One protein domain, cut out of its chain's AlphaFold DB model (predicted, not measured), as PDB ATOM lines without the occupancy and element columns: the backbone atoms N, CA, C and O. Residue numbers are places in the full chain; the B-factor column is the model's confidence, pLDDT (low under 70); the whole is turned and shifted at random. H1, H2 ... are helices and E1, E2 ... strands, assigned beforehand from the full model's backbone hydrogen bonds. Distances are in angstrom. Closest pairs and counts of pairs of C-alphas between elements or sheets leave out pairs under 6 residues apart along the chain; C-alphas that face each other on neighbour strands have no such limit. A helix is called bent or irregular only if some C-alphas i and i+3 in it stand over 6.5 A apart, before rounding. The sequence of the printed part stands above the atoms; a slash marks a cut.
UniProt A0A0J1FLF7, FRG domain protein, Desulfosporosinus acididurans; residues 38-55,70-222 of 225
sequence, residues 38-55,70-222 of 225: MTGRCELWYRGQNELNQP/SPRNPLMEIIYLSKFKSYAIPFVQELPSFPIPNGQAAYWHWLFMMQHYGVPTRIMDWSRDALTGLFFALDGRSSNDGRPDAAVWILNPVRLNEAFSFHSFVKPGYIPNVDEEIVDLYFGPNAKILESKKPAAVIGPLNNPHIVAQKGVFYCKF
ATOM      1  N   MET A  38     144.670 125.740 105.012       59.19
ATOM      2  CA  MET A  38     145.739 125.210 104.144       59.19
ATOM      3  C   MET A  38     146.845 126.231 103.826       59.19
ATOM      4  O   MET A  38     147.892 125.864 103.301       59.19
ATOM      5  N   THR A  39     146.634 127.512 104.131       56.56
ATOM      6  CA  THR A  39     147.558 128.602 103.817       56.56
ATOM      7  C   THR A  39     148.022 129.306 105.091       56.56
ATOM      8  O   THR A  39     147.260 130.006 105.752       56.56
ATOM      9  N   GLY A  40     149.305 129.141 105.428       63.22
ATOM     10  CA  GLY A  40     149.975 129.863 106.516       63.22
ATOM     11  C   GLY A  40     150.477 128.981 107.662       63.22
ATOM     12  O   GLY A  40     150.345 127.759 107.649       63.22
ATOM     13  N   ARG A  41     151.095 129.618 108.665       69.75
ATOM     14  CA  ARG A  41     151.492 128.955 109.915       69.75
ATOM     15  C   ARG A  41     150.245 128.759 110.771       69.75
ATOM     16  O   ARG A  41     149.631 129.742 111.175       69.75
ATOM     17  N   CYS A  42     149.881 127.509 111.040       82.19
ATOM     18  CA  CYS A  42     148.835 127.185 112.002       82.19
ATOM     19  C   CYS A  42     149.450 126.717 113.316       82.19
ATOM     20  O   CYS A  42     150.357 125.889 113.321       82.19
ATOM     21  N   GLU A  43     148.914 127.223 114.419       85.81
ATOM     22  CA  GLU A  43     149.246 126.779 115.765       85.81
ATOM     23  C   GLU A  43     147.957 126.362 116.475       85.81
ATOM     24  O   GLU A  43     146.911 126.991 116.293       85.81
ATOM     25  N   LEU A  44     148.031 125.292 117.266       89.88
ATOM     26  CA  LEU A  44     146.952 124.843 118.135       89.88
ATOM     27  C   LEU A  44     147.388 124.920 119.590       89.88
ATOM     28  O   LEU A  44     148.534 124.628 119.932       89.88
ATOM     29  N   TRP A  45     146.445 125.301 120.438       91.44
ATOM     30  CA  TRP A  45     146.591 125.356 121.879       91.44
ATOM     31  C   TRP A  45     145.716 124.290 122.521       91.44
ATOM     32  O   TRP A  45     144.585 124.049 122.092       91.44
ATOM     33  N   TYR A  46     146.240 123.685 123.577       91.94
ATOM     34  CA  TYR A  46     145.662 122.555 124.278       91.94
ATOM     35  C   TYR A  46     145.487 122.887 125.752       91.94
ATOM     36  O   TYR A  46     146.381 123.456 126.382       91.94
ATOM     37  N   ARG A  47     144.345 122.516 126.328       89.88
ATOM     38  CA  ARG A  47     144.103 122.671 127.765       89.88
ATOM     39  C   ARG A  47     143.434 121.432 128.328       89.88
ATOM     40  O   ARG A  47     142.322 121.092 127.929       89.88
ATOM     41  N   GLY A  48     144.107 120.800 129.281       90.00
ATOM     42  CA  GLY A  48     143.549 119.702 130.055       90.00
ATOM     43  C   GLY A  48     142.560 120.193 131.099       90.00
ATOM     44  O   GLY A  48     142.780 121.210 131.761       90.00
ATOM     45  N   GLN A  49     141.463 119.463 131.250       86.56
ATOM     46  CA  GLN A  49     140.479 119.682 132.289       86.56
ATOM     47  C   GLN A  49     140.104 118.351 132.936       86.56
ATOM     48  O   GLN A  49     139.371 117.544 132.366       86.56
ATOM     49  N   ASN A  50     140.609 118.162 134.151       83.25
ATOM     50  CA  ASN A  50     140.350 116.976 134.958       83.25
ATOM     51  C   ASN A  50     138.974 117.023 135.651       83.25
ATOM     52  O   ASN A  50     138.266 116.022 135.714       83.25
ATOM     53  N   GLU A  51     138.561 118.197 136.134       68.50
ATOM     54  CA  GLU A  51     137.362 118.347 136.964       68.50
ATOM     55  C   GLU A  51     136.229 119.110 136.275       68.50
ATOM     56  O   GLU A  51     136.439 120.020 135.463       68.50
ATOM     57  N   LEU A  52     134.997 118.782 136.668       64.31
ATOM     58  CA  LEU A  52     133.817 119.552 136.299       64.31
ATOM     59  C   LEU A  52     133.776 120.857 137.085       64.31
ATOM     60  O   LEU A  52     133.868 120.862 138.308       64.31
ATOM     61  N   ASN A  53     133.565 121.974 136.386       57.28
ATOM     62  CA  ASN A  53     133.517 123.286 137.038       57.28
ATOM     63  C   ASN A  53     132.348 123.429 138.021       57.28
ATOM     64  O   ASN A  53     132.386 124.305 138.882       57.28
ATOM     65  N   GLN A  54     131.285 122.635 137.844       56.50
ATOM     66  CA  GLN A  54     130.091 122.638 138.686       56.50
ATOM     67  C   GLN A  54     129.556 121.203 138.803       56.50
ATOM     68  O   GLN A  54     128.991 120.704 137.831       56.50
ATOM     69  N   PRO A  55     129.685 120.538 139.965       53.19
ATOM     70  CA  PRO A  55     129.156 119.184 140.159       53.19
ATOM     71  C   PRO A  55     127.616 119.130 140.137       53.19
ATOM     72  O   PRO A  55     127.039 118.059 140.008       53.19
ATOM     73  N   SER A  70     131.743 130.135 140.697       78.00
ATOM     74  CA  SER A  70     131.002 130.320 141.953       78.00
ATOM     75  C   SER A  70     131.770 129.693 143.130       78.00
ATOM     76  O   SER A  70     132.332 128.609 142.950       78.00
ATOM     77  N   PRO A  71     131.836 130.339 144.312       83.56
ATOM     78  CA  PRO A  71     131.111 131.547 144.740       83.56
ATOM     79  C   PRO A  71     131.849 132.876 144.476       83.56
ATOM     80  O   PRO A  71     131.529 133.894 145.087       83.56
ATOM     81  N   ARG A  72     132.876 132.895 143.615       83.44
ATOM     82  CA  ARG A  72     133.725 134.080 143.409       83.44
ATOM     83  C   ARG A  72     133.084 135.095 142.464       83.44
ATOM     84  O   ARG A  72     132.270 134.755 141.608       83.44
ATOM     85  N   ASN A  73     133.502 136.351 142.617       83.31
ATOM     86  CA  ASN A  73     133.094 137.460 141.769       83.31
ATOM     87  C   ASN A  73     134.320 138.016 141.012       83.31
ATOM     88  O   ASN A  73     135.240 138.511 141.668       83.31
ATOM     89  N   PRO A  74     134.338 137.987 139.665       81.56
ATOM     90  CA  PRO A  74     135.386 138.588 138.833       81.56
ATOM     91  C   PRO A  74     135.705 140.047 139.158       81.56
ATOM     92  O   PRO A  74     136.849 140.467 139.020       81.56
ATOM     93  N   LEU A  75     134.726 140.814 139.649       82.19
ATOM     94  CA  LEU A  75     134.926 142.208 140.058       82.19
ATOM     95  C   LEU A  75     135.889 142.362 141.241       82.19
ATOM     96  O   LEU A  75     136.425 143.444 141.464       82.19
ATOM     97  N   MET A  76     136.148 141.282 141.980       85.50
ATOM     98  CA  MET A  76     137.076 141.277 143.110       85.50
ATOM     99  C   MET A  76     138.543 141.147 142.685       85.50
ATOM    100  O   MET A  76     139.412 141.260 143.546       85.50
ATOM    101  N   GLU A  77     138.855 140.939 141.397       87.12
ATOM    102  CA  GLU A  77     140.239 140.720 140.944       87.12
ATOM    103  C   GLU A  77     141.170 141.860 141.348       87.12
ATOM    104  O   GLU A  77     142.280 141.620 141.815       87.12
ATOM    105  N   ILE A  78     140.694 143.104 141.236       85.88
ATOM    106  CA  ILE A  78     141.474 144.288 141.599       85.88
ATOM    107  C   ILE A  78     141.805 144.314 143.098       85.88
ATOM    108  O   ILE A  78     142.899 144.718 143.494       85.88
ATOM    109  N   ILE A  79     140.890 143.813 143.934       89.31
ATOM    110  CA  ILE A  79     141.078 143.688 145.382       89.31
ATOM    111  C   ILE A  79     142.062 142.554 145.680       89.31
ATOM    112  O   ILE A  79     142.974 142.743 146.487       89.31
ATOM    113  N   TYR A  80     141.928 141.401 145.014       91.56
ATOM    114  CA  TYR A  80     142.869 140.287 145.157       91.56
ATOM    115  C   TYR A  80     144.282 140.692 144.756       91.56
ATOM    116  O   TYR A  80     145.219 140.444 145.510       91.56
ATOM    117  N   LEU A  81     144.423 141.393 143.632       89.94
ATOM    118  CA  LEU A  81     145.689 141.939 143.167       89.94
ATOM    119  C   LEU A  81     146.295 142.907 144.186       89.94
ATOM    120  O   LEU A  81     147.470 142.784 144.523       89.94
ATOM    121  N   SER A  82     145.501 143.848 144.703       90.25
ATOM    122  CA  SER A  82     145.962 144.804 145.715       90.25
ATOM    123  C   SER A  82     146.483 144.095 146.969       90.25
ATOM    124  O   SER A  82     147.596 144.377 147.413       90.25
ATOM    125  N   LYS A  83     145.725 143.130 147.505       92.69
ATOM    126  CA  LYS A  83     146.129 142.370 148.695       92.69
ATOM    127  C   LYS A  83     147.349 141.498 148.436       92.69
ATOM    128  O   LYS A  83     148.264 141.494 149.253       92.69
ATOM    129  N   PHE A  84     147.382 140.805 147.302       91.31
ATOM    130  CA  PHE A  84     148.507 139.958 146.932       91.31
ATOM    131  C   PHE A  84     149.803 140.768 146.848       91.31
ATOM    132  O   PHE A  84     150.787 140.382 147.467       91.31
ATOM    133  N   LYS A  85     149.782 141.948 146.210       88.31
ATOM    134  CA  LYS A  85     150.937 142.859 146.187       88.31
ATOM    135  C   LYS A  85     151.418 143.228 147.588       88.31
ATOM    136  O   LYS A  85     152.617 143.191 147.821       88.31
ATOM    137  N   SER A  86     150.513 143.563 148.512       88.38
ATOM    138  CA  SER A  86     150.881 143.925 149.889       88.38
ATOM    139  C   SER A  86     151.509 142.766 150.666       88.38
ATOM    140  O   SER A  86     152.458 142.985 151.413       88.38
ATOM    141  N   TYR A  87     150.999 141.543 150.493       87.81
ATOM    142  CA  TYR A  87     151.507 140.365 151.204       87.81
ATOM    143  C   TYR A  87     152.737 139.733 150.549       87.81
ATOM    144  O   TYR A  87     153.501 139.062 151.232       87.81
ATOM    145  N   ALA A  88     152.947 139.944 149.248       85.19
ATOM    146  CA  ALA A  88     154.063 139.360 148.513       85.19
ATOM    147  C   ALA A  88     155.400 140.072 148.771       85.19
ATOM    148  O   ALA A  88     156.438 139.478 148.504       85.19
ATOM    149  N   ILE A  89     155.405 141.310 149.292       79.69
ATOM    150  CA  ILE A  89     156.621 142.136 149.468       79.69
ATOM    151  C   ILE A  89     157.774 141.404 150.186       79.69
ATOM    152  O   ILE A  89     158.903 141.506 149.714       79.69
ATOM    153  N   PRO A  90     157.561 140.643 151.275       82.50
ATOM    154  CA  PRO A  90     158.656 139.920 151.927       82.50
ATOM    155  C   PRO A  90     159.288 138.840 151.040       82.50
ATOM    156  O   PRO A  90     160.434 138.467 151.252       82.50
ATOM    157  N   PHE A  91     158.547 138.357 150.042       80.38
ATOM    158  CA  PHE A  91     158.917 137.231 149.189       80.38
ATOM    159  C   PHE A  91     159.312 137.663 147.772       80.38
ATOM    160  O   PHE A  91     159.759 136.825 146.993       80.38
ATOM    161  N   VAL A  92     159.163 138.947 147.397       74.31
ATOM    162  CA  VAL A  92     159.325 139.355 145.987       74.31
ATOM    163  C   VAL A  92     160.727 139.128 145.426       74.31
ATOM    164  O   VAL A  92     160.864 138.935 144.223       74.31
ATOM    165  N   GLN A  93     161.757 139.149 146.273       74.31
ATOM    166  CA  GLN A  93     163.149 138.957 145.852       74.31
ATOM    167  C   GLN A  93     163.457 137.503 145.474       74.31
ATOM    168  O   GLN A  93     164.362 137.259 144.683       74.31
ATOM    169  N   GLU A  94     162.696 136.550 146.010       73.38
ATOM    170  CA  GLU A  94     162.854 135.116 145.737       73.38
ATOM    171  C   GLU A  94     162.040 134.666 144.519       73.38
ATOM    172  O   GLU A  94     162.067 133.499 144.124       73.38
ATOM    173  N   LEU A  95     161.292 135.586 143.910       68.62
ATOM    174  CA  LEU A  95     160.451 135.261 142.775       68.62
ATOM    175  C   LEU A  95     161.291 135.024 141.519       68.62
ATOM    176  O   LEU A  95     162.160 135.837 141.198       68.62
ATOM    177  N   PRO A  96     160.942 134.009 140.709       64.50
ATOM    178  CA  PRO A  96     161.651 133.710 139.465       64.50
ATOM    179  C   PRO A  96     161.566 134.839 138.423       64.50
ATOM    180  O   PRO A  96     162.325 134.847 137.462       64.50
ATOM    181  N   SER A  97     160.646 135.790 138.604       65.69
ATOM    182  CA  SER A  97     160.378 136.897 137.680       65.69
ATOM    183  C   SER A  97     160.848 138.261 138.211       65.69
ATOM    184  O   SER A  97     160.400 139.290 137.706       65.69
ATOM    185  N   PHE A  98     161.696 138.284 139.248       70.00
ATOM    186  CA  PHE A  98     162.291 139.510 139.790       70.00
ATOM    187  C   PHE A  98     163.514 139.970 138.955       70.00
ATOM    188  O   PHE A  98     164.290 139.120 138.517       70.00
ATOM    189  N   PRO A  99     163.744 141.287 138.755       73.50
ATOM    190  CA  PRO A  99     162.911 142.409 139.188       73.50
ATOM    191  C   PRO A  99     161.595 142.476 138.412       73.50
ATOM    192  O   PRO A  99     161.561 142.304 137.197       73.50
ATOM    193  N   ILE A 100     160.504 142.758 139.129       75.25
ATOM    194  CA  ILE A 100     159.197 142.961 138.499       75.25
ATOM    195  C   ILE A 100     159.292 144.234 137.644       75.25
ATOM    196  O   ILE A 100     159.713 145.270 138.168       75.25
ATOM    197  N   PRO A 101     158.929 144.186 136.349       76.31
ATOM    198  CA  PRO A 101     158.993 145.357 135.491       76.31
ATOM    199  C   PRO A 101     158.043 146.445 135.989       76.31
ATOM    200  O   PRO A 101     157.024 146.175 136.622       76.31
ATOM    201  N   ASN A 102     158.387 147.691 135.682       72.00
ATOM    202  CA  ASN A 102     157.563 148.852 135.995       72.00
ATOM    203  C   ASN A 102     156.539 149.121 134.879       72.00
ATOM    204  O   ASN A 102     156.656 148.615 133.766       72.00
ATOM    205  N   GLY A 103     155.547 149.968 135.164       76.31
ATOM    206  CA  GLY A 103     154.575 150.422 134.165       76.31
ATOM    207  C   GLY A 103     153.508 149.377 133.827       76.31
ATOM    208  O   GLY A 103     153.034 148.661 134.705       76.31
ATOM    209  N   GLN A 104     153.107 149.333 132.556       68.94
ATOM    210  CA  GLN A 104     152.022 148.483 132.043       68.94
ATOM    211  C   GLN A 104     152.310 146.985 132.238       68.94
ATOM    212  O   GLN A 104     151.519 146.275 132.863       68.94
ATOM    213  N   ALA A 105     153.516 146.541 131.867       75.62
ATOM    214  CA  ALA A 105     153.975 145.159 132.035       75.62
ATOM    215  C   ALA A 105     153.886 144.654 133.491       75.62
ATOM    216  O   ALA A 105     153.655 143.469 133.739       75.62
ATOM    217  N   ALA A 106     153.988 145.552 134.482       82.62
ATOM    218  CA  ALA A 106     153.857 145.190 135.892       82.62
ATOM    219  C   ALA A 106     152.523 144.483 136.173       82.62
ATOM    220  O   ALA A 106     152.476 143.516 136.932       82.62
ATOM    221  N   TYR A 107     151.427 144.963 135.577       84.75
ATOM    222  CA  TYR A 107     150.089 144.432 135.827       84.75
ATOM    223  C   TYR A 107     149.987 142.941 135.492       84.75
ATOM    224  O   TYR A 107     149.584 142.145 136.347       84.75
ATOM    225  N   TRP A 108     150.407 142.561 134.286       83.62
ATOM    226  CA  TRP A 108     150.370 141.178 133.819       83.62
ATOM    227  C   TRP A 108     151.294 140.274 134.617       83.62
ATOM    228  O   TRP A 108     150.875 139.194 135.028       83.62
ATOM    229  N   HIS A 109     152.506 140.740 134.929       83.62
ATOM    230  CA  HIS A 109     153.434 140.007 135.790       83.62
ATOM    231  C   HIS A 109     152.798 139.634 137.133       83.62
ATOM    232  O   HIS A 109     152.866 138.480 137.559       83.62
ATOM    233  N   TRP A 110     152.112 140.584 137.771       86.25
ATOM    234  CA  TRP A 110     151.415 140.312 139.023       86.25
ATOM    235  C   TRP A 110     150.250 139.328 138.862       86.25
ATOM    236  O   TRP A 110     150.061 138.489 139.742       86.25
ATOM    237  N   LEU A 111     149.497 139.380 137.757       86.25
ATOM    238  CA  LEU A 111     148.444 138.394 137.491       86.25
ATOM    239  C   LEU A 111     149.005 136.983 137.258       86.25
ATOM    240  O   LEU A 111     148.449 136.018 137.784       86.25
ATOM    241  N   PHE A 112     150.113 136.838 136.527       83.25
ATOM    242  CA  PHE A 112     150.755 135.531 136.347       83.25
ATOM    243  C   PHE A 112     151.263 134.966 137.672       83.25
ATOM    244  O   PHE A 112     151.105 133.777 137.939       83.25
ATOM    245  N   MET A 113     151.809 135.817 138.542       84.00
ATOM    246  CA  MET A 113     152.208 135.402 139.886       84.00
ATOM    247  C   MET A 113     151.012 134.994 140.744       84.00
ATOM    248  O   MET A 113     151.068 133.966 141.412       84.00
ATOM    249  N   MET A 114     149.927 135.768 140.715       87.81
ATOM    250  CA  MET A 114     148.683 135.406 141.393       87.81
ATOM    251  C   MET A 114     148.231 134.007 140.968       87.81
ATOM    252  O   MET A 114     148.016 133.160 141.829       87.81
ATOM    253  N   GLN A 115     148.175 133.744 139.659       84.94
ATOM    254  CA  GLN A 115     147.826 132.432 139.116       84.94
ATOM    255  C   GLN A 115     148.794 131.337 139.595       84.94
ATOM    256  O   GLN A 115     148.347 130.277 140.030       84.94
ATOM    257  N   HIS A 116     150.104 131.603 139.566       81.31
ATOM    258  CA  HIS A 116     151.141 130.662 139.994       81.31
ATOM    259  C   HIS A 116     150.993 130.247 141.466       81.31
ATOM    260  O   HIS A 116     151.125 129.070 141.788       81.31
ATOM    261  N   TYR A 117     150.646 131.192 142.343       84.19
ATOM    262  CA  TYR A 117     150.407 130.941 143.769       84.19
ATOM    263  C   TYR A 117     148.937 130.618 144.102       84.19
ATOM    264  O   TYR A 117     148.539 130.651 145.266       84.19
ATOM    265  N   GLY A 118     148.112 130.300 143.098       85.69
ATOM    266  CA  GLY A 118     146.736 129.831 143.291       85.69
ATOM    267  C   GLY A 118     145.714 130.912 143.656       85.69
ATOM    268  O   GLY A 118     144.571 130.592 143.998       85.69
ATOM    269  N   VAL A 119     146.075 132.193 143.565       90.44
ATOM    270  CA  VAL A 119     145.119 133.294 143.694       90.44
ATOM    271  C   VAL A 119     144.223 133.323 142.448       90.44
ATOM    272  O   VAL A 119     144.734 133.319 141.331       90.44
ATOM    273  N   PRO A 120     142.885 133.357 142.596       89.12
ATOM    274  CA  PRO A 120     141.979 133.332 141.452       89.12
ATOM    275  C   PRO A 120     142.164 134.530 140.514       89.12
ATOM    276  O   PRO A 120     142.114 135.677 140.961       89.12
ATOM    277  N   THR A 121     142.286 134.259 139.212       88.50
ATOM    278  CA  THR A 121     142.411 135.269 138.153       88.50
ATOM    279  C   THR A 121     141.471 134.976 136.981       88.50
ATOM    280  O   THR A 121     140.838 133.911 136.890       88.50
ATOM    281  N   ARG A 122     141.364 135.941 136.067       85.19
ATOM    282  CA  ARG A 122     140.705 135.805 134.761       85.19
ATOM    283  C   ARG A 122     141.542 135.076 133.708       85.19
ATOM    284  O   ARG A 122     141.023 134.759 132.636       85.19
ATOM    285  N   ILE A 123     142.819 134.839 133.998       85.25
ATOM    286  CA  ILE A 123     143.756 134.196 133.082       85.25
ATOM    287  C   ILE A 123     143.516 132.686 133.107       85.25
ATOM    288  O   ILE A 123     143.292 132.075 134.155       85.25
ATOM    289  N   MET A 124     143.544 132.074 131.927       84.94
ATOM    290  CA  MET A 124     143.576 130.626 131.786       84.94
ATOM    291  C   MET A 124     144.817 130.192 131.024       84.94
ATOM    292  O   MET A 124     145.115 130.715 129.952       84.94
ATOM    293  N   ASP A 125     145.479 129.187 131.579       82.19
ATOM    294  CA  ASP A 125     146.673 128.577 131.011       82.19
ATOM    295  C   ASP A 125     146.313 127.579 129.905       82.19
ATOM    296  O   ASP A 125     145.432 126.726 130.049       82.19
ATOM    297  N   TRP A 126     146.999 127.690 128.785       88.25
ATOM    298  CA  TRP A 126     146.953 126.755 127.675       88.25
ATOM    299  C   TRP A 126     148.385 126.352 127.335       88.25
ATOM    300  O   TRP A 126     149.337 127.062 127.656       88.25
ATOM    301  N   SER A 127     148.553 125.209 126.685       88.19
ATOM    302  CA  SER A 127     149.846 124.716 126.226       88.19
ATOM    303  C   SER A 127     149.870 124.636 124.709       88.19
ATOM    304  O   SER A 127     148.869 124.290 124.089       88.19
ATOM    305  N   ARG A 128     151.024 124.888 124.092       89.19
ATOM    306  CA  ARG A 128     151.253 124.556 122.670       89.19
ATOM    307  C   ARG A 128     151.534 123.069 122.440       89.19
ATOM    308  O   ARG A 128     151.762 122.656 121.309       89.19
ATOM    309  N   ASP A 129     151.586 122.281 123.508       90.50
ATOM    310  CA  ASP A 129     151.913 120.864 123.474       90.50
ATOM    311  C   ASP A 129     150.685 120.019 123.828       90.50
ATOM    312  O   ASP A 129     150.108 120.144 124.914       90.50
ATOM    313  N   ALA A 130     150.281 119.155 122.898       92.38
ATOM    314  CA  ALA A 130     149.113 118.301 123.060       92.38
ATOM    315  C   ALA A 130     149.265 117.356 124.258       92.38
ATOM    316  O   ALA A 130     148.337 117.198 125.054       92.38
ATOM    317  N   LEU A 131     150.455 116.776 124.445       93.56
ATOM    318  CA  LEU A 131     150.693 115.826 125.532       93.56
ATOM    319  C   LEU A 131     150.702 116.509 126.900       93.56
ATOM    320  O   LEU A 131     150.220 115.925 127.866       93.56
ATOM    321  N   THR A 132     151.148 117.763 126.981       91.12
ATOM    322  CA  THR A 132     151.011 118.577 128.199       91.12
ATOM    323  C   THR A 132     149.539 118.829 128.528       91.12
ATOM    324  O   THR A 132     149.128 118.703 129.681       91.12
ATOM    325  N   GLY A 133     148.715 119.132 127.519       90.62
ATOM    326  CA  GLY A 133     147.265 119.241 127.691       90.62
ATOM    327  C   GLY A 133     146.636 117.938 128.198       90.62
ATOM    328  O   GLY A 133     145.834 117.968 129.129       90.62
ATOM    329  N   LEU A 134     147.034 116.795 127.634       93.06
ATOM    330  CA  LEU A 134     146.574 115.479 128.083       93.06
ATOM    331  C   LEU A 134     147.023 115.164 129.515       93.06
ATOM    332  O   LEU A 134     146.213 114.693 130.311       93.06
ATOM    333  N   PHE A 135     148.275 115.469 129.860       92.12
ATOM    334  CA  PHE A 135     148.804 115.295 131.211       92.12
ATOM    335  C   PHE A 135     147.920 116.013 132.234       92.12
ATOM    336  O   PHE A 135     147.419 115.373 133.149       92.12
ATOM    337  N   PHE A 136     147.609 117.298 132.033       89.69
ATOM    338  CA  PHE A 136     146.737 118.040 132.956       89.69
ATOM    339  C   PHE A 136     145.286 117.541 132.998       89.69
ATOM    340  O   PHE A 136     144.585 117.774 133.982       89.69
ATOM    341  N   ALA A 137     144.807 116.872 131.948       90.62
ATOM    342  CA  ALA A 137     143.493 116.237 131.973       90.62
ATOM    343  C   ALA A 137     143.484 114.983 132.867       90.62
ATOM    344  O   ALA A 137     142.468 114.685 133.494       90.62
ATOM    345  N   LEU A 138     144.610 114.267 132.938       90.38
ATOM    346  CA  LEU A 138     144.744 112.987 133.639       90.38
ATOM    347  C   LEU A 138     145.501 113.070 134.972       90.38
ATOM    348  O   LEU A 138     145.533 112.083 135.703       90.38
ATOM    349  N   ASP A 139     146.101 114.210 135.298       89.44
ATOM    350  CA  ASP A 139     146.921 114.372 136.497       89.44
ATOM    351  C   ASP A 139     146.137 114.030 137.773       89.44
ATOM    352  O   ASP A 139     144.975 114.402 137.934       89.44
ATOM    353  N   GLY A 140     146.741 113.260 138.675       83.56
ATOM    354  CA  GLY A 140     146.066 112.765 139.878       83.56
ATOM    355  C   GLY A 140     144.874 111.830 139.617       83.56
ATOM    356  O   GLY A 140     144.069 111.615 140.529       83.56
ATOM    357  N   ARG A 141     144.709 111.287 138.398       84.88
ATOM    358  CA  ARG A 141     143.723 110.242 138.080       84.88
ATOM    359  C   ARG A 141     144.313 108.845 138.143       84.88
ATOM    360  O   ARG A 141     145.456 108.615 137.767       84.88
ATOM    361  N   SER A 142     143.490 107.904 138.591       80.88
ATOM    362  CA  SER A 142     143.782 106.475 138.544       80.88
ATOM    363  C   SER A 142     142.737 105.768 137.697       80.88
ATOM    364  O   SER A 142     141.610 106.244 137.536       80.88
ATOM    365  N   SER A 143     143.095 104.597 137.179       75.31
ATOM    366  CA  SER A 143     142.135 103.705 136.539       75.31
ATOM    367  C   SER A 143     140.971 103.437 137.504       75.31
ATOM    368  O   SER A 143     141.198 103.044 138.647       75.31
ATOM    369  N   ASN A 144     139.735 103.663 137.049       71.62
ATOM    370  CA  ASN A 144     138.495 103.430 137.804       71.62
ATOM    371  C   ASN A 144     138.314 104.272 139.081       71.62
ATOM    372  O   ASN A 144     137.715 103.809 140.048       71.62
ATOM    373  N   ASP A 145     138.758 105.528 139.080       78.31
ATOM    374  CA  ASP A 145     138.540 106.468 140.194       78.31
ATOM    375  C   ASP A 145     137.078 106.936 140.386       78.31
ATOM    376  O   ASP A 145     136.804 107.783 141.235       78.31
ATOM    377  N   GLY A 146     136.134 106.411 139.595       76.00
ATOM    378  CA  GLY A 146     134.709 106.747 139.662       76.00
ATOM    379  C   GLY A 146     134.373 108.176 139.224       76.00
ATOM    380  O   GLY A 146     133.205 108.570 139.280       76.00
ATOM    381  N   ARG A 147     135.363 108.964 138.784       80.06
ATOM    382  CA  ARG A 147     135.150 110.322 138.285       80.06
ATOM    383  C   ARG A 147     134.652 110.290 136.834       80.06
ATOM    384  O   ARG A 147     135.010 109.385 136.081       80.06
ATOM    385  N   PRO A 148     133.876 111.303 136.402       80.25
ATOM    386  CA  PRO A 148     133.504 111.458 134.997       80.25
ATOM    387  C   PRO A 148     134.745 111.635 134.115       80.25
ATOM    388  O   PRO A 148     135.827 111.951 134.622       80.25
ATOM    389  N   ASP A 149     134.574 111.462 132.802       85.25
ATOM    390  CA  ASP A 149     135.646 111.628 131.818       85.25
ATOM    391  C   ASP A 149     136.406 112.957 132.012       85.25
ATOM    392  O   ASP A 149     135.854 113.975 132.441       85.25
ATOM    393  N   ALA A 150     137.694 112.959 131.683       88.38
ATOM    394  CA  ALA A 150     138.452 114.195 131.549       88.38
ATOM    395  C   ALA A 150     138.279 114.769 130.134       88.38
ATOM    396  O   ALA A 150     137.959 114.039 129.194       88.38
ATOM    397  N   ALA A 151     138.516 116.068 129.963       89.62
ATOM    398  CA  ALA A 151     138.473 116.711 128.653       89.62
ATOM    399  C   ALA A 151     139.806 117.369 128.306       89.62
ATOM    400  O   ALA A 151     140.482 117.931 129.167       89.62
ATOM    401  N   VAL A 152     140.144 117.358 127.019       91.81
ATOM    402  CA  VAL A 152     141.196 118.205 126.460       91.81
ATOM    403  C   VAL A 152     140.561 119.146 125.451       91.81
ATOM    404  O   VAL A 152     139.982 118.715 124.454       91.81
ATOM    405  N   TRP A 153     140.670 120.440 125.716       90.44
ATOM    406  CA  TRP A 153     140.248 121.482 124.796       90.44
ATOM    407  C   TRP A 153     141.324 121.731 123.748       90.44
ATOM    408  O   TRP A 153     142.505 121.761 124.083       90.44
ATOM    409  N   ILE A 154     140.899 121.949 122.503       90.75
ATOM    410  CA  ILE A 154     141.762 122.311 121.377       90.75
ATOM    411  C   ILE A 154     141.261 123.636 120.806       90.75
ATOM    412  O   ILE A 154     140.071 123.800 120.538       90.75
ATOM    413  N   LEU A 155     142.176 124.580 120.627       88.31
ATOM    414  CA  LEU A 155     141.896 125.951 120.226       88.31
ATOM    415  C   LEU A 155     142.873 126.365 119.125       88.31
ATOM    416  O   LEU A 155     144.065 126.119 119.241       88.31
ATOM    417  N   ASN A 156     142.390 127.066 118.099       89.00
ATOM    418  CA  ASN A 156     143.258 127.865 117.236       89.00
ATOM    419  C   ASN A 156     143.199 129.335 117.704       89.00
ATOM    420  O   ASN A 156     142.138 129.959 117.579       89.00
ATOM    421  N   PRO A 157     144.297 129.888 118.251       86.25
ATOM    422  CA  PRO A 157     144.323 131.232 118.828       86.25
ATOM    423  C   PRO A 157     144.072 132.330 117.790       86.25
ATOM    424  O   PRO A 157     143.391 133.308 118.089       86.25
ATOM    425  N   VAL A 158     144.551 132.149 116.554       85.31
ATOM    426  CA  VAL A 158     144.326 133.093 115.452       85.31
ATOM    427  C   VAL A 158     142.845 133.142 115.102       85.31
ATOM    428  O   VAL A 158     142.250 134.214 115.120       85.31
ATOM    429  N   ARG A 159     142.215 131.982 114.876       84.88
ATOM    430  CA  ARG A 159     140.785 131.918 114.535       84.88
ATOM    431  C   ARG A 159     139.894 132.437 115.657       84.88
ATOM    432  O   ARG A 159     138.852 133.021 115.381       84.88
ATOM    433  N   LEU A 160     140.288 132.234 116.914       83.75
ATOM    434  CA  LEU A 160     139.593 132.812 118.061       83.75
ATOM    435  C   LEU A 160     139.672 134.339 118.035       83.75
ATOM    436  O   LEU A 160     138.639 135.002 118.085       83.75
ATOM    437  N   ASN A 161     140.880 134.889 117.922       83.50
ATOM    438  CA  ASN A 161     141.082 136.333 117.847       83.50
ATOM    439  C   ASN A 161     140.330 136.935 116.652       83.50
ATOM    440  O   ASN A 161     139.725 138.001 116.776       83.50
ATOM    441  N   GLU A 162     140.287 136.233 115.519       81.38
ATOM    442  CA  GLU A 162     139.519 136.655 114.353       81.38
ATOM    443  C   GLU A 162     138.007 136.644 114.601       81.38
ATOM    444  O   GLU A 162     137.332 137.637 114.328       81.38
ATOM    445  N   ALA A 163     137.476 135.565 115.185       79.00
ATOM    446  CA  ALA A 163     136.053 135.429 115.498       79.00
ATOM    447  C   ALA A 163     135.541 136.528 116.444       79.00
ATOM    448  O   ALA A 163     134.372 136.910 116.387       79.00
ATOM    449  N   PHE A 164     136.414 137.066 117.296       72.75
ATOM    450  CA  PHE A 164     136.080 138.157 118.208       72.75
ATOM    451  C   PHE A 164     136.431 139.555 117.670       72.75
ATOM    452  O   PHE A 164     136.233 140.548 118.378       72.75
ATOM    453  N   SER A 165     136.830 139.656 116.395       71.38
ATOM    454  CA  SER A 165     137.232 140.898 115.712       71.38
ATOM    455  C   SER A 165     138.460 141.566 116.332       71.38
ATOM    456  O   SER A 165     138.648 142.774 116.212       71.38
ATOM    457  N   PHE A 166     139.323 140.793 116.991       68.69
ATOM    458  CA  PHE A 166     140.583 141.307 117.521       68.69
ATOM    459  C   PHE A 166     141.534 141.722 116.382       68.69
ATOM    460  O   PHE A 166     142.273 142.693 116.509       68.69
ATOM    461  N   HIS A 167     141.421 141.078 115.212       62.62
ATOM    462  CA  HIS A 167     142.122 141.458 113.976       62.62
ATOM    463  C   HIS A 167     141.792 142.882 113.480       62.62
ATOM    464  O   HIS A 167     142.414 143.372 112.544       62.62
ATOM    465  N   SER A 168     140.752 143.543 114.003       67.75
ATOM    466  CA  SER A 168     140.488 144.950 113.667       67.75
ATOM    467  C   SER A 168     141.558 145.872 114.248       67.75
ATOM    468  O   SER A 168     141.723 146.992 113.775       67.75
ATOM    469  N   PHE A 169     142.290 145.386 115.251       67.00
ATOM    470  CA  PHE A 169     143.319 146.126 115.965       67.00
ATOM    471  C   PHE A 169     144.728 145.564 115.737       67.00
ATOM    472  O   PHE A 169     145.705 146.275 115.940       67.00
ATOM    473  N   VAL A 170     144.842 144.307 115.289       71.31
ATOM    474  CA  VAL A 170     146.119 143.641 114.986       71.31
ATOM    475  C   VAL A 170     146.118 143.006 113.599       71.31
ATOM    476  O   VAL A 170     145.069 142.709 113.035       71.31
ATOM    477  N   LYS A 171     147.302 142.744 113.038       77.88
ATOM    478  CA  LYS A 171     147.427 142.089 111.728       77.88
ATOM    479  C   LYS A 171     146.744 140.702 111.730       77.88
ATOM    480  O   LYS A 171     146.965 139.935 112.667       77.88
ATOM    481  N   PRO A 172     145.981 140.323 110.685       75.94
ATOM    482  CA  PRO A 172     145.453 138.964 110.550       75.94
ATOM    483  C   PRO A 172     146.562 137.910 110.672       75.94
ATOM    484  O   PRO A 172     147.660 138.094 110.137       75.94
ATOM    485  N   GLY A 173     146.293 136.823 111.394       78.38
ATOM    486  CA  GLY A 173     147.303 135.803 111.696       78.38
ATOM    487  C   GLY A 173     148.248 136.117 112.862       78.38
ATOM    488  O   GLY A 173     149.053 135.260 113.216       78.38
ATOM    489  N   TYR A 174     148.181 137.310 113.462       81.81
ATOM    490  CA  TYR A 174     149.036 137.695 114.585       81.81
ATOM    491  C   TYR A 174     148.390 137.364 115.938       81.81
ATOM    492  O   TYR A 174     147.203 137.612 116.155       81.81
ATOM    493  N   ILE A 175     149.190 136.826 116.860       84.38
ATOM    494  CA  ILE A 175     148.805 136.619 118.258       84.38
ATOM    495  C   ILE A 175     149.597 137.642 119.081       84.38
ATOM    496  O   ILE A 175     150.826 137.553 119.090       84.38
ATOM    497  N   PRO A 176     148.932 138.604 119.739       84.50
ATOM    498  CA  PRO A 176     149.613 139.681 120.446       84.50
ATOM    499  C   PRO A 176     150.302 139.192 121.722       84.50
ATOM    500  O   PRO A 176     149.853 138.234 122.366       84.50
ATOM    501  N   ASN A 177     151.364 139.887 122.111       84.50
ATOM    502  CA  ASN A 177     151.951 139.787 123.440       84.50
ATOM    503  C   ASN A 177     151.112 140.598 124.449       84.50
ATOM    504  O   ASN A 177     150.566 141.644 124.105       84.50
ATOM    505  N   VAL A 178     151.011 140.125 125.692       80.94
ATOM    506  CA  VAL A 178     150.358 140.854 126.792       80.94
ATOM    507  C   VAL A 178     150.953 142.232 127.067       80.94
ATOM    508  O   VAL A 178     150.227 143.103 127.524       80.94
ATOM    509  N   ASP A 179     152.231 142.443 126.753       78.94
ATOM    510  CA  ASP A 179     152.909 143.728 126.950       78.94
ATOM    511  C   ASP A 179     152.571 144.771 125.865       78.94
ATOM    512  O   ASP A 179     153.042 145.907 125.924       78.94
ATOM    513  N   GLU A 180     151.784 144.411 124.845       83.69
ATOM    514  CA  GLU A 180     151.356 145.355 123.812       83.69
ATOM    515  C   GLU A 180     150.245 146.285 124.318       83.69
ATOM    516  O   GLU A 180     149.245 145.837 124.882       83.69
ATOM    517  N   GLU A 181     150.357 147.581 124.009       80.19
ATOM    518  CA  GLU A 181     149.412 148.625 124.447       80.19
ATOM    519  C   GLU A 181     147.950 148.300 124.108       80.19
ATOM    520  O   GLU A 181     147.029 148.627 124.860       80.19
ATOM    521  N   ILE A 182     147.720 147.630 122.974       80.06
ATOM    522  CA  ILE A 182     146.380 147.239 122.545       80.06
ATOM    523  C   ILE A 182     145.754 146.210 123.490       80.06
ATOM    524  O   ILE A 182     144.555 146.266 123.762       80.06
ATOM    525  N   VAL A 183     146.553 145.285 124.024       80.56
ATOM    526  CA  VAL A 183     146.080 144.291 124.990       80.56
ATOM    527  C   VAL A 183     145.753 144.983 126.310       80.56
ATOM    528  O   VAL A 183     144.693 144.724 126.880       80.56
ATOM    529  N   ASP A 184     146.577 145.933 126.738       79.69
ATOM    530  CA  ASP A 184     146.338 146.747 127.933       79.69
ATOM    531  C   ASP A 184     145.073 147.611 127.842       79.69
ATOM    532  O   ASP A 184     144.322 147.728 128.815       79.69
ATOM    533  N   LEU A 185     144.777 148.170 126.667       79.19
ATOM    534  CA  LEU A 185     143.578 148.983 126.455       79.19
ATOM    535  C   LEU A 185     142.282 148.187 126.690       79.19
ATOM    536  O   LEU A 185     141.330 148.707 127.278       79.19
ATOM    537  N   TYR A 186     142.243 146.929 126.244       77.25
ATOM    538  CA  TYR A 186     141.044 146.081 126.307       77.25
ATOM    539  C   TYR A 186     141.004 145.137 127.504       77.25
ATOM    540  O   TYR A 186     139.919 144.744 127.941       77.25
ATOM    541  N   PHE A 187     142.168 144.762 128.025       79.44
ATOM    542  CA  PHE A 187     142.316 143.736 129.048       79.44
ATOM    543  C   PHE A 187     143.281 144.132 130.166       79.44
ATOM    544  O   PHE A 187     143.608 143.280 130.983       79.44
ATOM    545  N   GLY A 188     143.741 145.379 130.240       79.06
ATOM    546  CA  GLY A 188     144.574 145.874 131.334       79.06
ATOM    547  C   GLY A 188     143.778 146.211 132.605       79.06
ATOM    548  O   GLY A 188     142.594 145.874 132.728       79.06
ATOM    549  N   PRO A 189     144.400 146.890 133.584       74.12
ATOM    550  CA  PRO A 189     143.755 147.264 134.847       74.12
ATOM    551  C   PRO A 189     142.697 148.363 134.681       74.12
ATOM    552  O   PRO A 189     141.732 148.403 135.440       74.12
ATOM    553  N   ASN A 190     142.885 149.242 133.693       71.62
ATOM    554  CA  ASN A 190     141.995 150.370 133.399       71.62
ATOM    555  C   ASN A 190     140.962 150.041 132.318       71.62
ATOM    556  O   ASN A 190     140.063 150.843 132.058       71.62
ATOM    557  N   ALA A 191     141.080 148.872 131.682       72.31
ATOM    558  CA  ALA A 191     140.048 148.384 130.795       72.31
ATOM    559  C   ALA A 191     138.759 148.233 131.603       72.31
ATOM    560  O   ALA A 191     138.766 147.725 132.727       72.31
ATOM    561  N   LYS A 192     137.631 148.665 131.042       61.00
ATOM    562  CA  LYS A 192     136.336 148.404 131.664       61.00
ATOM    563  C   LYS A 192     136.082 146.898 131.613       61.00
ATOM    564  O   LYS A 192     135.528 146.388 130.644       61.00
ATOM    565  N   ILE A 193     136.472 146.218 132.694       53.31
ATOM    566  CA  ILE A 193     136.365 144.772 132.975       53.31
ATOM    567  C   ILE A 193     134.996 144.180 132.575       53.31
ATOM    568  O   ILE A 193     134.878 142.987 132.321       53.31
ATOM    569  N   LEU A 194     133.957 145.018 132.514       49.03
ATOM    570  CA  LEU A 194     132.569 144.654 132.242       49.03
ATOM    571  C   LEU A 194     132.078 144.913 130.805       49.03
ATOM    572  O   LEU A 194     131.042 144.364 130.432       49.03
ATOM    573  N   GLU A 195     132.759 145.739 130.004       49.44
ATOM    574  CA  GLU A 195     132.268 146.111 128.661       49.44
ATOM    575  C   GLU A 195     132.777 145.161 127.566       49.44
ATOM    576  O   GLU A 195     132.068 144.877 126.600       49.44
ATOM    577  N   SER A 196     133.970 144.593 127.748       53.59
ATOM    578  CA  SER A 196     134.548 143.602 126.840       53.59
ATOM    579  C   SER A 196     134.128 142.189 127.259       53.59
ATOM    580  O   SER A 196     134.713 141.602 128.159       53.59
ATOM    581  N   LYS A 197     133.100 141.623 126.611       62.94
ATOM    582  CA  LYS A 197     132.650 140.228 126.845       62.94
ATOM    583  C   LYS A 197     133.419 139.180 126.029       62.94
ATOM    584  O   LYS A 197     133.026 138.014 125.954       62.94
ATOM    585  N   LYS A 198     134.446 139.615 125.302       71.06
ATOM    586  CA  LYS A 198     135.089 138.820 124.258       71.06
ATOM    587  C   LYS A 198     136.405 138.249 124.782       71.06
ATOM    588  O   LYS A 198     137.198 139.006 125.338       71.06
ATOM    589  N   PRO A 199     136.656 136.940 124.643       78.88
ATOM    590  CA  PRO A 199     137.957 136.395 124.969       78.88
ATOM    591  C   PRO A 199     139.006 136.791 123.927       78.88
ATOM    592  O   PRO A 199     138.679 137.012 122.761       78.88
ATOM    593  N   ALA A 200     140.267 136.805 124.346       82.25
ATOM    594  CA  ALA A 200     141.413 136.917 123.456       82.25
ATOM    595  C   ALA A 200     142.491 135.899 123.830       82.25
ATOM    596  O   ALA A 200     142.760 135.641 125.008       82.25
ATOM    597  N   ALA A 201     143.106 135.335 122.798       85.69
ATOM    598  CA  ALA A 201     144.336 134.573 122.897       85.69
ATOM    599  C   ALA A 201     145.522 135.539 122.832       85.69
ATOM    600  O   ALA A 201     145.663 136.294 121.867       85.69
ATOM    601  N   VAL A 202     146.367 135.498 123.857       85.06
ATOM    602  CA  VAL A 202     147.525 136.380 124.025       85.06
ATOM    603  C   VAL A 202     148.736 135.560 124.473       85.06
ATOM    604  O   VAL A 202     148.607 134.530 125.141       85.06
ATOM    605  N   ILE A 203     149.932 135.989 124.094       82.62
ATOM    606  CA  ILE A 203     151.181 135.352 124.517       82.62
ATOM    607  C   ILE A 203     151.743 136.144 125.693       82.62
ATOM    608  O   ILE A 203     151.913 137.354 125.610       82.62
ATOM    609  N   GLY A 204     152.012 135.458 126.797       74.06
ATOM    610  CA  GLY A 204     152.643 136.058 127.966       74.06
ATOM    611  C   GLY A 204     154.165 135.935 127.908       74.06
ATOM    612  O   GLY A 204     154.688 135.105 127.155       74.06
ATOM    613  N   PRO A 205     154.890 136.719 128.718       66.94
ATOM    614  CA  PRO A 205     156.323 136.573 128.880       66.94
ATOM    615  C   PRO A 205     156.657 135.164 129.392       66.94
ATOM    616  O   PRO A 205     156.101 134.682 130.378       66.94
ATOM    617  N   LEU A 206     157.608 134.501 128.734       59.84
ATOM    618  CA  LEU A 206     158.152 133.202 129.145       59.84
ATOM    619  C   LEU A 206     159.163 133.387 130.295       59.84
ATOM    620  O   LEU A 206     160.334 133.047 130.170       59.84
ATOM    621  N   ASN A 207     158.727 133.997 131.396       56.69
ATOM    622  CA  ASN A 207     159.588 134.481 132.486       56.69
ATOM    623  C   ASN A 207     159.532 133.620 133.762       56.69
ATOM    624  O   ASN A 207     160.050 134.014 134.805       56.69
ATOM    625  N   ASN A 208     158.872 132.464 133.699       57.66
ATOM    626  CA  ASN A 208     158.770 131.522 134.804       57.66
ATOM    627  C   ASN A 208     159.082 130.111 134.277       57.66
ATOM    628  O   ASN A 208     158.494 129.717 133.265       57.66
ATOM    629  N   PRO A 209     159.947 129.329 134.952       51.12
ATOM    630  CA  PRO A 209     160.238 127.945 134.583       51.12
ATOM    631  C   PRO A 209     158.985 127.087 134.380       51.12
ATOM    632  O   PRO A 209     158.967 126.258 133.478       51.12
ATOM    633  N   HIS A 210     157.912 127.322 135.143       54.84
ATOM    634  CA  HIS A 210     156.631 126.633 134.959       54.84
ATOM    635  C   HIS A 210     155.944 127.002 133.637       54.84
ATOM    636  O   HIS A 210     155.445 126.118 132.945       54.84
ATOM    637  N   ILE A 211     155.961 128.281 133.249       54.31
ATOM    638  CA  ILE A 211     155.400 128.755 131.972       54.31
ATOM    639  C   ILE A 211     156.248 128.223 130.804       54.31
ATOM    640  O   ILE A 211     155.706 127.767 129.799       54.31
ATOM    641  N   VAL A 212     157.575 128.211 130.949       55.62
ATOM    642  CA  VAL A 212     158.509 127.679 129.942       55.62
ATOM    643  C   VAL A 212     158.342 126.167 129.773       55.62
ATOM    644  O   VAL A 212     158.186 125.694 128.647       55.62
ATOM    645  N   ALA A 213     158.307 125.412 130.874       43.06
ATOM    646  CA  ALA A 213     158.161 123.955 130.861       43.06
ATOM    647  C   ALA A 213     156.830 123.506 130.241       43.06
ATOM    648  O   ALA A 213     156.771 122.474 129.579       43.06
ATOM    649  N   GLN A 214     155.771 124.302 130.403       50.72
ATOM    650  CA  GLN A 214     154.445 123.998 129.864       50.72
ATOM    651  C   GLN A 214     154.218 124.555 128.449       50.72
ATOM    652  O   GLN A 214     153.134 124.352 127.897       50.72
ATOM    653  N   LYS A 215     155.197 125.261 127.849       55.47
ATOM    654  CA  LYS A 215     155.003 126.091 126.637       55.47
ATOM    655  C   LYS A 215     153.741 126.960 126.766       55.47
ATOM    656  O   LYS A 215     152.872 126.950 125.889       55.47
ATOM    657  N   GLY A 216     153.627 127.625 127.914       54.25
ATOM    658  CA  GLY A 216     152.436 128.320 128.377       54.25
ATOM    659  C   GLY A 216     152.020 129.451 127.446       54.25
ATOM    660  O   GLY A 216     152.819 130.302 127.054       54.25
ATOM    661  N   VAL A 217     150.746 129.444 127.097       55.56
ATOM    662  CA  VAL A 217     150.057 130.466 126.319       55.56
ATOM    663  C   VAL A 217     148.769 130.817 127.038       55.56
ATOM    664  O   VAL A 217     148.185 129.978 127.725       55.56
ATOM    665  N   PHE A 218     148.342 132.069 126.934       56.94
ATOM    666  CA  PHE A 218     147.317 132.583 127.824       56.94
ATOM    667  C   PHE A 218     146.058 132.933 127.066       56.94
ATOM    668  O   PHE A 218     146.045 133.544 125.999       56.94
ATOM    669  N   TYR A 219     144.958 132.547 127.676       54.50
ATOM    670  CA  TYR A 219     143.636 132.906 127.233       54.50
ATOM    671  C   TYR A 219     143.036 133.823 128.284       54.50
ATOM    672  O   TYR A 219     142.845 133.428 129.439       54.50
ATOM    673  N   CYS A 220     142.732 135.052 127.883       52.06
ATOM    674  CA  CYS A 220     141.985 135.983 128.710       52.06
ATOM    675  C   CYS A 220     140.512 135.879 128.328       52.06
ATOM    676  O   CYS A 220     140.150 136.157 127.186       52.06
ATOM    677  N   LYS A 221     139.649 135.489 129.272       45.72
ATOM    678  CA  LYS A 221     138.191 135.526 129.086       45.72
ATOM    679  C   LYS A 221     137.558 136.430 130.111       45.72
ATOM    680  O   LYS A 221     137.615 136.162 131.306       45.72
ATOM    681  N   PHE A 222     136.843 137.417 129.605       46.69
ATOM    682  CA  PHE A 222     135.885 138.181 130.376       46.69
ATOM    683  C   PHE A 222     134.483 137.744 129.972       46.69
ATOM    684  O   PHE A 222     133.916 138.279 129.035       46.69
TER     685      PHE A 222
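What this domain is: This is residues 38 to 55 and 70 to 222 of the 225 residues of the protein "FRG domain protein" of Desulfosporosinus acididurans (UniProt A0A0J1FLF7). A small three-stranded sheet, E2, E5 and E4, makes the core, with short helices set round it: H4 and H6 on its opposite faces, H2 and H5 grazing it. Beside it, past E2, a two-stranded ladder of E1 and E3 with H3 packed on it makes a second part, while H1, with a kink, lies farther out, packed across H2. The printed part has 171 residues, with six named helices and five named strands in the order E1 H1 H2 E2 H3 E3 H4 H5 E4 H6 E5; both sheets, E2 - E5 - E4 and E1 - E3, are antiparallel. The class is mixed, helices and strands, with under half of the residues in named elements, and the whole is compact, with a radius of gyration of the C-alphas of 16.9 A and spans of 47 by 44 by 31 A.

Where its parts are: E2, residues 123 to 127, begins at C-alpha 123 (143.756, 134.196, 133.082) and is 13.2 A long. E5, residues 216 to 220, is 13.0 A long and ends at C-alpha 220 (141.985, 135.983, 128.710); E4 is residues 200 to 202, 6.2 A. E1, residues 45 to 49, begins at C-alpha 45 (146.591, 125.356, 121.879) and is 13.3 A long; E3, residues 151 to 155, is 13.0 A. H1, residues 74 to 94, is 28.5 A long, has a kink of 69 degrees near residue 88 and is irregular, with C-alphas 90 and 93 7.6 A apart. H2 is residues 104 to 116, 19.5 A, and H3 residues 130 to 138, 12.6 A. H4, residues 157 to 163, is 9.9 A, H5, residues 181 to 187, 9.8 A, and H6, residues 209 to 213, 5.8 A.

How they stand to each other: In the three-stranded sheet N 124 and O 219 are 2.9 A apart, and N 202 and O 218 2.9 A. H4 is on it at a height over the sheet of 7.0 A, only just over E4 with 3 of its C-alphas; H6, at 8.2 A, is on the opposite face. The closest C-alphas of E1 and E2 are those of Arg 47 and Trp 126, 5.0 A apart. Between E1 and E3, N 47 and O 153 are 3.0 A apart; the closest C-alphas of E1 and H3 are those of Gly 48 and Ala 137, 4.0 A. H1 touches H2 with residues 81 to 85 alone, about perpendicular at 87 degrees, closest at the C-alphas of Phe 84 and Met 114, 7.2 A. H5 and H2 are close but not clearly touching, 7.2 A between C-alphas 184 and 104. Every O i to N i+4 pair is within hydrogen-bond range in H3, H4, H5 and H6, against 10 of 17 in H1 and 8 of 9 in H2.

The domain as a whole: The C-alphas of Met 38 and Pro 90 are the two farthest apart, 51.6 A. Residues 56 to 69 are not printed, and C-alphas 55 and 70 are 11.4 A apart across the cut. The long links are H3 to E3, H4 to H5 and H5 to E4. Mean pLDDT of the printed part is 77.3; 41 residues are under 70, among them 205 to 222.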